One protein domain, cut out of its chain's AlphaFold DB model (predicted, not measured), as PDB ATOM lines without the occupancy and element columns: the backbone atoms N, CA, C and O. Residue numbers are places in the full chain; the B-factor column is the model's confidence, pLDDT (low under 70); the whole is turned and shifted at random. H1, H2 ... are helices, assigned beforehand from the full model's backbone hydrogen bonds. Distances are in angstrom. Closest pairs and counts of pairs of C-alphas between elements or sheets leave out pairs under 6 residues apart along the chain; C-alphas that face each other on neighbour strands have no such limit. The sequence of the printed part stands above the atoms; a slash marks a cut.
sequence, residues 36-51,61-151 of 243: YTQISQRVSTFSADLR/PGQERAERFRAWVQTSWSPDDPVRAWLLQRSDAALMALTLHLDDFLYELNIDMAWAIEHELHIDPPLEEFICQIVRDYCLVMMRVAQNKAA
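This is residues 36 to 51 and 61 to 151 of the 243 residues of an uncharacterized protein of Chloroflexi bacterium (UniProt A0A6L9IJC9). A long straight helix, H6, runs along one side of a cluster of four shorter helices, H2, H3, H4 and the very short H5; H1 is set off at the end of the body where H6 ends. Within the cluster H2 and H4 cross nearly at right angles, H3 folds back from H2 as a helical hairpin, and residues 36 to 41 of H1 and residues 146 to 151 stand free. The printed part has 107 residues with six named helices, H1 to H6 in chain order, and no named strand: the class is all helix, with mostly crossed packing. The whole is compact, with a radius of gyration of the C-alphas of 13.9 A and spans of 42 by 30 by 26 A.

Begin with H1, residues 36 to 51; through residues 46 to 50 alone it only just touches H4, residues 92 to 108, with 3 pairs of C-alphas within 8 A, the closest those of Leu 50 and Ala 97 at 6.8 A. H2, residues 61 to 76, touches H4 about perpendicular, at 89 degrees, with residues 62 to 69 alone; look at the closest C-alphas, Ala 66 and Met 96, 5.0 A apart. H2 and H3, residues 82 to 88, form a hairpin at a steep tilt of 40 degrees, opposite ways, closest at the C-alphas of Val 73 and Arg 84, 6.4 A. H5, residues 113 to 117, touches H4, closest at the C-alphas of Asp 103 and Met 113, 5.8 A. H6, residues 125 to 147, touches H5, closest at the C-alphas of Ala 116 and Cys 132, 5.8 A. H6 also touches H3 about perpendicular, at 84 degrees, closest at the C-alphas of Val 83 and Leu 140, 6.0 A. H4 and H6 are close but not clearly touching, with Leu 102 and Val 135 the closest C-alphas at 7.4 A; H1 and H6 are apart, and so are H2 and H6. In H2, H3, H4, H5 and H6 every O i to N i+4 pair is within hydrogen-bond range; in H1 11 of 12 are.

Find C-alpha 36 at (249.063, 299.385, 123.378); from there H1 runs 22.5 A to Arg 51. H2 runs 22.4 A from Pro 61 to Ser 76, and H3 follows from Pro 82 to Leu 88. H4 begins at C-alpha 92, at (238.064, 278.015, 137.881), and runs 24.3 A to Glu 108. After H5, Met 113 to Ile 117, H6 runs 32.8 A from Pro 125 to C-alpha 147 at (247.323, 282.449, 121.948).

The two C-alphas farthest apart are those of Ile 123 and Ala 151, at 43.7 A. Residues 52 to 60 are not printed, and C-alphas 51 and 61 are 17.2 A apart across this cut. Of the links that are printed whole, H5 to H6 is short and the others are tight. The mean pLDDT of the printed part is 85.9; look for values under 70 at residues 36 to 51 and residue 61.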
ATOM      1  N   TYR A  36     248.125 300.353 122.845       49.25
ATOM      2  CA  TYR A  36     249.063 299.385 123.378       49.25
ATOM      3  C   TYR A  36     249.380 299.542 124.879       49.25
ATOM      4  O   TYR A  36     249.271 298.575 125.622       49.25
ATOM      5  N   THR A  37     249.739 300.737 125.355       51.97
ATOM      6  CA  THR A  37     249.968 301.016 126.783       51.97
ATOM      7  C   THR A  37     248.708 300.765 127.612       51.97
ATOM      8  O   THR A  37     248.810 300.177 128.678       51.97
ATOM      9  N   GLN A  38     247.523 301.139 127.118       55.88
ATOM     10  CA  GLN A  38     246.264 300.881 127.833       55.88
ATOM     11  C   GLN A  38     245.934 299.385 127.900       55.88
ATOM     12  O   GLN A  38     245.578 298.887 128.965       55.88
ATOM     13  N   ILE A  39     246.107 298.660 126.791       58.44
ATOM     14  CA  ILE A  39     245.886 297.210 126.728       58.44
ATOM     15  C   ILE A  39     246.920 296.477 127.589       58.44
ATOM     16  O   ILE A  39     246.548 295.656 128.417       58.44
ATOM     17  N   SER A  40     248.208 296.803 127.464       50.28
ATOM     18  CA  SER A  40     249.281 296.197 128.261       50.28
ATOM     19  C   SER A  40     249.111 296.486 129.750       50.28
ATOM     20  O   SER A  40     249.363 295.601 130.560       50.28
ATOM     21  N   GLN A  41     248.676 297.694 130.116       60.28
ATOM     22  CA  GLN A  41     248.423 298.054 131.506       60.28
ATOM     23  C   GLN A  41     247.228 297.269 132.051       60.28
ATOM     24  O   GLN A  41     247.389 296.628 133.085       60.28
ATOM     25  N   ARG A  42     246.109 297.197 131.311       60.25
ATOM     26  CA  ARG A  42     244.942 296.371 131.676       60.25
ATOM     27  C   ARG A  42     245.281 294.879 131.774       60.25
ATOM     28  O   ARG A  42     244.786 294.209 132.668       60.25
ATOM     29  N   VAL A  43     246.160 294.360 130.913       60.84
ATOM     30  CA  VAL A  43     246.630 292.961 130.958       60.84
ATOM     31  C   VAL A  43     247.613 292.716 132.116       60.84
ATOM     32  O   VAL A  43     247.636 291.629 132.691       60.84
ATOM     33  N   SER A  44     248.421 293.708 132.497       53.97
ATOM     34  CA  SER A  44     249.300 293.593 133.667       53.97
ATOM     35  C   SER A  44     248.532 293.687 134.985       53.97
ATOM     36  O   SER A  44     248.775 292.868 135.869       53.97
ATOM     37  N   THR A  45     247.555 294.596 135.093       60.78
ATOM     38  CA  THR A  45     246.643 294.654 136.243       60.78
ATOM     39  C   THR A  45     245.791 293.396 136.301       60.78
ATOM     40  O   THR A  45     245.733 292.796 137.359       60.78
ATOM     41  N   PHE A  46     245.307 292.876 135.164       56.50
ATOM     42  CA  PHE A  46     244.662 291.555 135.077       56.50
ATOM     43  C   PHE A  46     245.494 290.461 135.760       56.50
ATOM     44  O   PHE A  46     244.983 289.696 136.571       56.50
ATOM     45  N   SER A  47     246.799 290.393 135.475       55.72
ATOM     46  CA  SER A  47     247.682 289.391 136.085       55.72
ATOM     47  C   SER A  47     248.016 289.647 137.563       55.72
ATOM     48  O   SER A  47     248.279 288.694 138.296       55.72
ATOM     49  N   ALA A  48     248.011 290.911 137.998       56.47
ATOM     50  CA  ALA A  48     248.282 291.307 139.379       56.47
ATOM     51  C   ALA A  48     247.047 291.114 140.276       56.47
ATOM     52  O   ALA A  48     247.159 290.481 141.325       56.47
ATOM     53  N   ASP A  49     245.867 291.516 139.804       53.19
ATOM     54  CA  ASP A  49     244.572 291.339 140.472       53.19
ATOM     55  C   ASP A  49     244.218 289.849 140.613       53.19
ATOM     56  O   ASP A  49     243.690 289.414 141.640       53.19
ATOM     57  N   LEU A  50     244.608 289.031 139.625       52.03
ATOM     58  CA  LEU A  50     244.563 287.566 139.692       52.03
ATOM     59  C   LEU A  50     245.415 286.979 140.828       52.03
ATOM     60  O   LEU A  50     245.102 285.903 141.345       52.03
ATOM     61  N   ARG A  51     246.518 287.643 141.192       53.59
ATOM     62  CA  ARG A  51     247.454 287.191 142.231       53.59
ATOM     63  C   ARG A  51     247.023 287.668 143.620       53.59
ATOM     64  O   ARG A  51     247.172 286.903 144.568       53.59
ATOM     65  N   PRO A  61     231.438 286.481 145.285       64.81
ATOM     66  CA  PRO A  61     230.375 286.626 144.278       64.81
ATOM     67  C   PRO A  61     230.845 286.364 142.832       64.81
ATOM     68  O   PRO A  61     230.042 286.042 141.960       64.81
ATOM     69  N   GLY A  62     232.157 286.432 142.577       77.44
ATOM     70  CA  GLY A  62     232.756 286.040 141.304       77.44
ATOM     71  C   GLY A  62     232.672 284.541 140.987       77.44
ATOM     72  O   GLY A  62     232.544 284.199 139.815       77.44
ATOM     73  N   GLN A  63     232.719 283.644 141.979       86.62
ATOM     74  CA  GLN A  63     232.690 282.198 141.730       86.62
ATOM     75  C   GLN A  63     231.311 281.743 141.242       86.62
ATOM     76  O   GLN A  63     231.223 281.072 140.218       86.62
ATOM     77  N   GLU A  64     230.240 282.162 141.919       89.94
ATOM     78  CA  GLU A  64     228.870 281.834 141.508       89.94
ATOM     79  C   GLU A  64     228.576 282.353 140.094       89.94
ATOM     80  O   GLU A  64     228.066 281.623 139.242       89.94
ATOM     81  N   ARG A  65     228.976 283.595 139.799       89.31
ATOM     82  CA  ARG A  65     228.814 284.177 138.463       89.31
ATOM     83  C   ARG A  65     229.615 283.412 137.402       89.31
ATOM     84  O   ARG A  65     229.113 283.192 136.303       89.31
ATOM     85  N   ALA A  66     230.830 282.965 137.724       94.12
ATOM     86  CA  ALA A  66     231.655 282.164 136.818       94.12
ATOM     87  C   ALA A  66     231.066 280.770 136.556       94.12
ATOM     88  O   ALA A  66     231.156 280.264 135.439       94.12
ATOM     89  N   GLU A  67     230.441 280.156 137.562       95.00
ATOM     90  CA  GLU A  67     229.726 278.884 137.426       95.00
ATOM     91  C   GLU A  67     228.487 279.035 136.534       95.00
ATOM     92  O   GLU A  67     228.311 278.240 135.607       95.00
ATOM     93  N   ARG A  68     227.685 280.095 136.728       94.81
ATOM     94  CA  ARG A  68     226.551 280.420 135.842       94.81
ATOM     95  C   ARG A  68     227.012 280.680 134.410       94.81
ATOM     96  O   ARG A  68     226.443 280.126 133.474       94.81
ATOM     97  N   PHE A  69     228.089 281.446 134.234       96.25
ATOM     98  CA  PHE A  69     228.683 281.689 132.921       96.25
ATOM     99  C   PHE A  69     229.175 280.392 132.264       96.25
ATOM    100  O   PHE A  69     228.894 280.152 131.091       96.25
ATOM    101  N   ARG A  70     229.851 279.512 133.017       97.19
ATOM    102  CA  ARG A  70     230.278 278.192 132.529       97.19
ATOM    103  C   ARG A  70     229.086 277.366 132.055       97.19
ATOM    104  O   ARG A  70     229.156 276.797 130.967       97.19
ATOM    105  N   ALA A  71     228.027 277.296 132.857       96.88
ATOM    106  CA  ALA A  71     226.819 276.551 132.522       96.88
ATOM    107  C   ALA A  71     226.168 277.105 131.246       96.88
ATOM    108  O   ALA A  71     225.906 276.343 130.319       96.88
ATOM    109  N   TRP A  72     226.022 278.428 131.149       96.62
ATOM    110  CA  TRP A  72     225.483 279.094 129.964       96.62
ATOM    111  C   TRP A  72     226.317 278.825 128.702       96.62
ATOM    112  O   TRP A  72     225.772 278.469 127.663       96.62
ATOM    113  N   VAL A  73     227.651 278.883 128.776       97.06
ATOM    114  CA  VAL A  73     228.531 278.523 127.643       97.06
ATOM    115  C   VAL A  73     228.357 277.052 127.238       97.06
ATOM    116  O   VAL A  73     228.419 276.712 126.054       97.06
ATOM    117  N   GLN A  74     228.146 276.148 128.199       96.88
ATOM    118  CA  GLN A  74     227.934 274.730 127.903       96.88
ATOM    119  C   GLN A  74     226.625 274.479 127.154       96.88
ATOM    120  O   GLN A  74     226.630 273.616 126.270       96.88
ATOM    121  N   THR A  75     225.556 275.202 127.502       95.69
ATOM    122  CA  THR A  75     224.204 275.018 126.958       95.69
ATOM    123  C   THR A  75     223.945 275.820 125.691       95.69
ATOM    124  O   THR A  75     223.314 275.310 124.771       95.69
ATOM    125  N   SER A  76     224.427 277.060 125.636       94.00
ATOM    126  CA  SER A  76     224.023 278.038 124.622       94.00
ATOM    127  C   SER A  76     224.953 278.063 123.410       94.00
ATOM    128  O   SER A  76     224.570 278.563 122.356       94.00
ATOM    129  N   TRP A  77     226.189 277.560 123.529       95.94
ATOM    130  CA  TRP A  77     227.173 277.610 122.441       95.94
ATOM    131  C   TRP A  77     227.352 276.248 121.771       95.94
ATOM    132  O   TRP A  77     227.340 275.204 122.426       95.94
ATOM    133  N   SER A  78     227.579 276.270 120.453       96.62
ATOM    134  CA  SER A  78     227.804 275.058 119.657       96.62
ATOM    135  C   SER A  78     228.972 274.225 120.207       96.62
ATOM    136  O   SER A  78     230.020 274.795 120.534       96.62
ATOM    137  N   PRO A  79     228.853 272.884 120.273       95.50
ATOM    138  CA  PRO A  79     229.946 272.020 120.700       95.50
ATOM    139  C   PRO A  79     231.230 272.148 119.884       95.50
ATOM    140  O   PRO A  79     232.309 271.983 120.450       95.50
ATOM    141  N   ASP A  80     231.103 272.496 118.604       96.38
ATOM    142  CA  ASP A  80     232.223 272.661 117.675       96.38
ATOM    143  C   ASP A  80     232.858 274.062 117.741       96.38
ATOM    144  O   ASP A  80     233.802 274.357 117.008       96.38
ATOM    145  N   ASP A  81     232.357 274.951 118.607       96.12
ATOM    146  CA  ASP A  81     232.926 276.284 118.778       96.12
ATOM    147  C   ASP A  81     234.289 276.209 119.505       96.12
ATOM    148  O   ASP A  81     234.354 275.802 120.674       96.12
ATOM    149  N   PRO A  82     235.397 276.646 118.875       96.19
ATOM    150  CA  PRO A  82     236.712 276.627 119.512       96.19
ATOM    151  C   PRO A  82     236.790 277.512 120.765       96.19
ATOM    152  O   PRO A  82     237.549 277.200 121.685       96.19
ATOM    153  N   VAL A  83     236.001 278.591 120.841       97.19
ATOM    154  CA  VAL A  83     235.947 279.478 122.012       97.19
ATOM    155  C   VAL A  83     235.299 278.752 123.189       97.19
ATOM    156  O   VAL A  83     235.801 278.854 124.308       97.19
ATOM    157  N   ARG A  84     234.251 277.952 122.946       97.56
ATOM    158  CA  ARG A  84     233.620 277.107 123.975       97.56
ATOM    159  C   ARG A  84     234.638 276.137 124.565       97.56
ATOM    160  O   ARG A  84     234.823 276.111 125.777       97.56
ATOM    161  N   ALA A  85     235.333 275.376 123.719       97.25
ATOM    162  CA  ALA A  85     236.350 274.430 124.179       97.25
ATOM    163  C   ALA A  85     237.448 275.128 125.000       97.25
ATOM    164  O   ALA A  85     237.808 274.662 126.081       97.25
ATOM    165  N   TRP A  86     237.927 276.282 124.529       97.56
ATOM    166  CA  TRP A  86     238.925 277.084 125.233       97.56
ATOM    167  C   TRP A  86     238.436 277.601 126.593       97.56
ATOM    168  O   TRP A  86     239.206 277.567 127.553       97.56
ATOM    169  N   LEU A  87     237.177 278.042 126.706       97.31
ATOM    170  CA  LEU A  87     236.573 278.483 127.969       97.31
ATOM    171  C   LEU A  87     236.447 277.332 128.972       97.31
ATOM    172  O   LEU A  87     236.793 277.495 130.141       97.31
ATOM    173  N   LEU A  88     235.992 276.161 128.517       97.06
ATOM    174  CA  LEU A  88     235.758 274.999 129.382       97.06
ATOM    175  C   LEU A  88     237.047 274.312 129.848       97.06
ATOM    176  O   LEU A  88     237.034 273.631 130.868       97.06
ATOM    177  N   GLN A  89     238.160 274.511 129.145       96.94
ATOM    178  CA  GLN A  89     239.482 274.028 129.562       96.94
ATOM    179  C   GLN A  89     240.166 274.940 130.592       96.94
ATOM    180  O   GLN A  89     241.227 274.592 131.113       96.94
ATOM    181  N   ARG A  90     239.604 276.121 130.889       94.19
ATOM    182  CA  ARG A  90     240.193 277.047 131.864       94.19
ATOM    183  C   ARG A  90     239.978 276.569 133.293       94.19
ATOM    184  O   ARG A  90     238.910 276.073 133.640       94.19
ATOM    185  N   SER A  91     240.978 276.807 134.144       95.31
ATOM    186  CA  SER A  91     240.822 276.645 135.590       95.31
ATOM    187  C   SER A  91     239.744 277.586 136.133       95.31
ATOM    188  O   SER A  91     239.504 278.654 135.566       95.31
ATOM    189  N   ASP A  92     239.135 277.222 137.261       93.62
ATOM    190  CA  ASP A  92     238.064 278.015 137.881       93.62
ATOM    191  C   ASP A  92     238.512 279.452 138.173       93.62
ATOM    192  O   ASP A  92     237.804 280.398 137.849       93.62
ATOM    193  N   ALA A  93     239.740 279.635 138.670       92.19
ATOM    194  CA  ALA A  93     240.307 280.961 138.915       92.19
ATOM    195  C   ALA A  93     240.452 281.798 137.629       92.19
ATOM    196  O   ALA A  93     240.144 282.989 137.618       92.19
ATOM    197  N   ALA A  94     240.901 281.183 136.528       91.44
ATOM    198  CA  ALA A  94     241.062 281.882 135.256       91.44
ATOM    199  C   ALA A  94     239.711 282.225 134.614       91.44
ATOM    200  O   ALA A  94     239.583 283.278 133.985       91.44
ATOM    201  N   LEU A  95     238.714 281.349 134.765       95.44
ATOM    202  CA  LEU A  95     237.356 281.604 134.299       95.44
ATOM    203  C   LEU A  95     236.671 282.684 135.142       95.44
ATOM    204  O   LEU A  95     236.029 283.563 134.578       95.44
ATOM    205  N   MET A  96     236.865 282.671 136.463       95.06
ATOM    206  CA  MET A  96     236.355 283.697 137.371       95.06
ATOM    207  C   MET A  96     236.882 285.083 137.009       95.06
ATOM    208  O   MET A  96     236.090 286.004 136.835       95.06
ATOM    209  N   ALA A  97     238.192 285.230 136.808       93.12
ATOM    210  CA  ALA A  97     238.745 286.513 136.385       93.12
ATOM    211  C   ALA A  97     238.212 286.947 135.019       93.12
ATOM    212  O   ALA A  97     237.782 288.084 134.869       93.12
ATOM    213  N   LEU A  98     238.169 286.045 134.031       94.62
ATOM    214  CA  LEU A  98     237.594 286.370 132.725       94.62
ATOM    215  C   LEU A  98     236.137 286.846 132.843       94.62
ATOM    216  O   LEU A  98     235.763 287.801 132.172       94.62
ATOM    217  N   THR A  99     235.347 286.200 133.700       95.50
ATOM    218  CA  THR A  99     233.941 286.545 133.960       95.50
ATOM    219  C   THR A  99     233.823 287.942 134.568       95.50
ATOM    220  O   THR A  99     232.989 288.717 134.122       95.50
ATOM    221  N   LEU A 100     234.682 288.298 135.528       92.75
ATOM    222  CA  LEU A 100     234.715 289.646 136.110       92.75
ATOM    223  C   LEU A 100     235.072 290.712 135.065       92.75
ATOM    224  O   LEU A 100     234.402 291.731 134.977       92.75
ATOM    225  N   HIS A 101     236.068 290.455 134.214       92.75
ATOM    226  CA  HIS A 101     236.432 291.412 133.164       92.75
ATOM    227  C   HIS A 101     235.393 291.537 132.055       92.75
ATOM    228  O   HIS A 101     235.267 292.604 131.453       92.75
ATOM    229  N   LEU A 102     234.680 290.452 131.761       95.31
ATOM    230  CA  LEU A 102     233.541 290.485 130.859       95.31
ATOM    231  C   LEU A 102     232.407 291.325 131.460       95.31
ATOM    232  O   LEU A 102     231.859 292.162 130.752       95.31
ATOM    233  N   ASP A 103     232.104 291.155 132.748       92.31
ATOM    234  CA  ASP A 103     231.102 291.957 133.460       92.31
ATOM    235  C   ASP A 103     231.455 293.451 133.437       92.31
ATOM    236  O   ASP A 103     230.636 294.262 133.014       92.31
ATOM    237  N   ASP A 104     232.702 293.813 133.764       89.75
ATOM    238  CA  ASP A 104     233.186 295.200 133.687       89.75
ATOM    239  C   ASP A 104     233.049 295.777 132.268       89.75
ATOM    240  O   ASP A 104     232.638 296.924 132.083       89.75
ATOM    241  N   PHE A 105     233.391 294.986 131.246       91.75
ATOM    242  CA  PHE A 105     233.282 295.393 129.847       91.75
ATOM    243  C   PHE A 105     231.826 295.622 129.422       91.75
ATOM    244  O   PHE A 105     231.537 296.611 128.748       91.75
ATOM    245  N   LEU A 106     230.905 294.741 129.818       89.19
ATOM    246  CA  LEU A 106     229.478 294.902 129.538       89.19
ATOM    247  C   LEU A 106     228.899 296.099 130.302       89.19
ATOM    248  O   LEU A 106     228.165 296.898 129.717       89.19
ATOM    249  N   TYR A 107     229.314 296.305 131.552       86.19
ATOM    250  CA  TYR A 107     228.925 297.464 132.350       86.19
ATOM    251  C   TYR A 107     229.369 298.788 131.705       86.19
ATOM    252  O   TYR A 107     228.578 299.728 131.632       86.19
ATOM    253  N   GLU A 108     230.587 298.863 131.146       87.62
ATOM    254  CA  GLU A 108     231.057 300.025 130.363       87.62
ATOM    255  C   GLU A 108     230.158 300.326 129.140       87.62
ATOM    256  O   GLU A 108     230.102 301.471 128.679       87.62
ATOM    257  N   LEU A 109     229.426 299.328 128.632       85.00
ATOM    258  CA  LEU A 109     228.452 299.454 127.542       85.00
ATOM    259  C   LEU A 109     227.006 299.673 128.028       85.00
ATOM    260  O   LEU A 109     226.110 299.816 127.198       85.00
ATOM    261  N   ASN A 110     226.775 299.763 129.344       86.44
ATOM    262  CA  ASN A 110     225.454 299.754 129.990       86.44
ATOM    263  C   ASN A 110     224.643 298.477 129.701       86.44
ATOM    264  O   ASN A 110     223.428 298.536 129.517       86.44
ATOM    265  N   ILE A 111     225.323 297.334 129.637       86.12
ATOM    266  CA  ILE A 111     224.728 296.008 129.478       86.12
ATOM    267  C   ILE A 111     224.944 295.237 130.779       86.12
ATOM    268  O   ILE A 111     226.074 295.132 131.252       86.12
ATOM    269  N   ASP A 112     223.876 294.679 131.348       88.56
ATOM    270  CA  ASP A 112     224.004 293.751 132.473       88.56
ATOM    271  C   ASP A 112     224.356 292.349 131.952       88.56
ATOM    272  O   ASP A 112     223.742 291.847 131.007       88.56
ATOM    273  N   MET A 113     225.345 291.693 132.558       90.06
ATOM    274  CA  MET A 113     225.725 290.325 132.202       90.06
ATOM    275  C   MET A 113     224.586 289.322 132.447       90.06
ATOM    276  O   MET A 113     224.483 288.327 131.720       90.06
ATOM    277  N   ALA A 114     223.704 289.590 133.416       88.81
ATOM    278  CA  ALA A 114     222.514 288.780 133.672       88.81
ATOM    279  C   ALA A 114     221.583 288.730 132.450       88.81
ATOM    280  O   ALA A 114     221.015 287.679 132.161       88.81
ATOM    281  N   TRP A 115     221.522 289.799 131.648       86.88
ATOM    282  CA  TRP A 115     220.715 289.823 130.425       86.88
ATOM    283  C   TRP A 115     221.148 288.769 129.405       86.88
ATOM    284  O   TRP A 115     220.308 288.246 128.678       86.88
ATOM    285  N   ALA A 116     222.443 288.440 129.366       86.75
ATOM    286  CA  ALA A 116     222.983 287.406 128.489       86.75
ATOM    287  C   ALA A 116     222.840 285.996 129.086       86.75
ATOM    288  O   ALA A 116     222.513 285.051 128.372       86.75
ATOM    289  N   ILE A 117     223.124 285.845 130.385       88.75
ATOM    290  CA  ILE A 117     223.253 284.533 131.045       88.75
ATOM    291  C   ILE A 117     221.906 283.982 131.509       88.75
ATOM    292  O   ILE A 117     221.685 282.774 131.450       88.75
ATOM    293  N   GLU A 118     221.021 284.851 131.988       84.88
ATOM    294  CA  GLU A 118     219.769 284.482 132.658       84.88
ATOM    295  C   GLU A 118     218.548 284.632 131.739       84.88
ATOM    296  O   GLU A 118     217.415 284.446 132.178       84.88
ATOM    297  N   HIS A 119     218.768 284.914 130.448       81.81
ATOM    298  CA  HIS A 119     217.718 285.074 129.435       81.81
ATOM    299  C   HIS A 119     216.659 286.128 129.817       81.81
ATOM    300  O   HIS A 119     215.479 286.008 129.480       81.81
ATOM    301  N   GLU A 120     217.057 287.191 130.523       78.81
ATOM    302  CA  GLU A 120     216.129 288.242 130.974       78.81
ATOM    303  C   GLU A 120     215.573 289.098 129.820       78.81
ATOM    304  O   GLU A 120     214.582 289.806 129.995       78.81
ATOM    305  N   LEU A 121     216.158 288.996 128.619       77.00
ATOM    306  CA  LEU A 121     215.765 289.741 127.416       77.00
ATOM    307  C   LEU A 121     214.805 289.003 126.477       77.00
ATOM    308  O   LEU A 121     214.611 289.434 125.346       77.00
ATOM    309  N   HIS A 122     214.114 287.968 126.955       79.94
ATOM    310  CA  HIS A 122     213.128 287.196 126.182       79.94
ATOM    311  C   HIS A 122     212.015 288.037 125.508       79.94
ATOM    312  O   HIS A 122     211.306 287.540 124.632       79.94
ATOM    313  N   ILE A 123     211.845 289.305 125.901       80.75
ATOM    314  CA  ILE A 123     210.916 290.269 125.291       80.75
ATOM    315  C   ILE A 123     211.428 290.790 123.927       80.75
ATOM    316  O   ILE A 123     210.616 291.167 123.082       80.75
ATOM    317  N   ASP A 124     212.743 290.786 123.687       87.81
ATOM    318  CA  ASP A 124     213.390 291.271 122.459       87.81
ATOM    319  C   ASP A 124     214.496 290.291 121.994       87.81
ATOM    320  O   ASP A 124     215.682 290.495 122.278       87.81
ATOM    321  N   PRO A 125     214.129 289.208 121.274       89.75
ATOM    322  CA  PRO A 125     215.082 288.187 120.832       89.75
ATOM    323  C   PRO A 125     216.231 288.715 119.952       89.75
ATOM    324  O   PRO A 125     217.364 288.268 120.141       89.75
ATOM    325  N   PRO A 126     216.011 289.669 119.019       92.31
ATOM    326  CA  PRO A 126     217.112 290.302 118.291       92.31
ATOM    327  C   PRO A 126     218.142 290.988 119.196       92.31
ATOM    328  O   PRO A 126     219.344 290.906 118.933       92.31
ATOM    329  N   LEU A 127     217.694 291.667 120.257       88.62
ATOM    330  CA  LEU A 127     218.595 292.303 121.217       88.62
ATOM    331  C   LEU A 127     219.368 291.264 122.038       88.62
ATOM    332  O   LEU A 127     220.573 291.416 122.237       88.62
ATOM    333  N   GLU A 128     218.701 290.197 122.475       90.00
ATOM    334  CA  GLU A 128     219.339 289.087 123.188       90.00
ATOM    335  C   GLU A 128     220.443 288.428 122.342       90.00
ATOM    336  O   GLU A 128     221.575 288.270 122.810       90.00
ATOM    337  N   GLU A 129     220.153 288.118 121.073       91.69
ATOM    338  CA  GLU A 129     221.127 287.553 120.130       91.69
ATOM    339  C   GLU A 129     222.331 288.487 119.941       91.69
ATOM    340  O   GLU A 129     223.483 288.043 119.964       91.69
ATOM    341  N   PHE A 130     222.085 289.795 119.830       92.38
ATOM    342  CA  PHE A 130     223.143 290.791 119.705       92.38
ATOM    343  C   PHE A 130     224.057 290.837 120.940       92.38
ATOM    344  O   PHE A 130     225.283 290.859 120.798       92.38
ATOM    345  N   ILE A 131     223.500 290.794 122.152       91.94
ATOM    346  CA  ILE A 131     224.298 290.767 123.388       91.94
ATOM    347  C   ILE A 131     225.087 289.459 123.503       91.94
ATOM    348  O   ILE A 131     226.275 289.486 123.835       91.94
ATOM    349  N   CYS A 132     224.477 288.320 123.163       93.81
ATOM    350  CA  CYS A 132     225.175 287.034 123.115       93.81
ATOM    351  C   CYS A 132     226.370 287.080 122.152       93.81
ATOM    352  O   CYS A 132     227.452 286.574 122.470       93.81
ATOM    353  N   GLN A 133     226.201 287.733 121.000       95.12
ATOM    354  CA  GLN A 133     227.267 287.929 120.025       95.12
ATOM    355  C   GLN A 133     228.394 288.820 120.575       95.12
ATOM    356  O   GLN A 133     229.561 288.459 120.424       95.12
ATOM    357  N   ILE A 134     228.081 289.910 121.291       94.81
ATOM    358  CA  ILE A 134     229.088 290.749 121.972       94.81
ATOM    359  C   ILE A 134     229.922 289.920 122.957       94.81
ATOM    360  O   ILE A 134     231.154 289.991 122.941       94.81
ATOM    361  N   VAL A 135     229.266 289.112 123.796       96.38
ATOM    362  CA  VAL A 135     229.942 288.241 124.771       96.38
ATOM    363  C   VAL A 135     230.871 287.253 124.063       96.38
ATOM    364  O   VAL A 135     232.033 287.089 124.449       96.38
ATOM    365  N   ARG A 136     230.389 286.617 122.991       96.44
ATOM    366  CA  ARG A 136     231.174 285.666 122.198       96.44
ATOM    367  C   ARG A 136     232.394 286.323 121.555       96.44
ATOM    368  O   ARG A 136     233.493 285.771 121.643       96.44
ATOM    369  N   ASP A 137     232.228 287.500 120.957       96.31
ATOM    370  CA  ASP A 137     233.316 288.249 120.322       96.31
ATOM    371  C   ASP A 137     234.374 288.685 121.335       96.31
ATOM    372  O   ASP A 137     235.575 288.565 121.069       96.31
ATOM    373  N   TYR A 138     233.952 289.105 122.530       96.50
ATOM    374  CA  TYR A 138     234.865 289.392 123.630       96.50
ATOM    375  C   TYR A 138     235.709 288.160 123.987       96.50
ATOM    376  O   TYR A 138     236.944 288.224 124.005       96.50
ATOM    377  N   CYS A 139     235.077 287.003 124.206       96.94
ATOM    378  CA  CYS A 139     235.790 285.765 124.523       96.94
ATOM    379  C   CYS A 139     236.726 285.319 123.388       96.94
ATOM    380  O   CYS A 139     237.844 284.872 123.655       96.94
ATOM    381  N   LEU A 140     236.320 285.488 122.127       96.25
ATOM    382  CA  LEU A 140     237.150 285.209 120.955       96.25
ATOM    383  C   LEU A 140     238.404 286.095 120.923       96.25
ATOM    384  O   LEU A 140     239.507 285.597 120.676       96.25
ATOM    385  N   VAL A 141     238.266 287.396 121.192       94.25
ATOM    386  CA  VAL A 141     239.408 288.319 121.284       94.25
ATOM    387  C   VAL A 141     240.343 287.886 122.408       94.25
ATOM    388  O   VAL A 141     241.546 287.759 122.180       94.25
ATOM    389  N   MET A 142     239.808 287.570 123.589       94.88
ATOM    390  CA  MET A 142     240.613 287.112 124.725       94.88
ATOM    391  C   MET A 142     241.337 285.790 124.440       94.88
ATOM    392  O   MET A 142     242.499 285.630 124.826       94.88
ATOM    393  N   MET A 143     240.712 284.868 123.702       95.50
ATOM    394  CA  MET A 143     241.359 283.648 123.219       95.50
ATOM    395  C   MET A 143     242.532 283.958 122.293       95.50
ATOM    396  O   MET A 143     243.635 283.452 122.510       95.50
ATOM    397  N   ARG A 144     242.327 284.824 121.297       92.25
ATOM    398  CA  ARG A 144     243.385 285.220 120.358       92.25
ATOM    399  C   ARG A 144     244.530 285.935 121.069       92.25
ATOM    400  O   ARG A 144     245.689 285.653 120.777       92.25
ATOM    401  N   VAL A 145     244.232 286.812 122.026       90.00
ATOM    402  CA  VAL A 145     245.251 287.481 122.848       90.00
ATOM    403  C   VAL A 145     246.052 286.456 123.645       90.00
ATOM    404  O   VAL A 145     247.277 286.513 123.632       90.00
ATOM    405  N   ALA A 146     245.395 285.481 124.280       89.50
ATOM    406  CA  ALA A 146     246.082 284.429 125.026       89.50
ATOM    407  C   ALA A 146     247.001 283.584 124.126       89.50
ATOM    408  O   ALA A 146     248.147 283.331 124.489       89.50
ATOM    409  N   GLN A 147     246.535 283.204 122.932       90.19
ATOM    410  CA  GLN A 147     247.323 282.449 121.948       90.19
ATOM    411  C   GLN A 147     248.537 283.234 121.430       90.19
ATOM    412  O   GLN A 147     249.563 282.644 121.107       90.19
ATOM    413  N   ASN A 148     248.437 284.563 121.380       87.62
ATOM    414  CA  ASN A 148     249.491 285.443 120.879       87.62
ATOM    415  C   ASN A 148     250.256 286.165 121.998       87.62
ATOM    416  O   ASN A 148     251.052 287.058 121.707       87.62
ATOM    417  N   LYS A 149     250.060 285.789 123.269       83.31
ATOM    418  CA  LYS A 149     250.613 286.512 124.425       83.31
ATOM    419  C   LYS A 149     252.129 286.653 124.346       83.31
ATOM    420  O   LYS A 149     252.629 287.756 124.503       83.31
ATOM    421  N   ALA A 150     252.842 285.583 123.997       74.00
ATOM    422  CA  ALA A 150     254.295 285.624 123.839       74.00
ATOM    423  C   ALA A 150     254.750 286.604 122.740       74.00
ATOM    424  O   ALA A 150     255.746 287.307 122.896       74.00
ATOM    425  N   ALA A 151     254.008 286.686 121.631       73.88
ATOM    426  CA  ALA A 151     254.309 287.625 120.555       73.88
ATOM    427  C   ALA A 151     254.008 289.077 120.960       73.88
ATOM    428  O   ALA A 151     254.781 289.974 120.617       73.88
TER     429      ALA A 151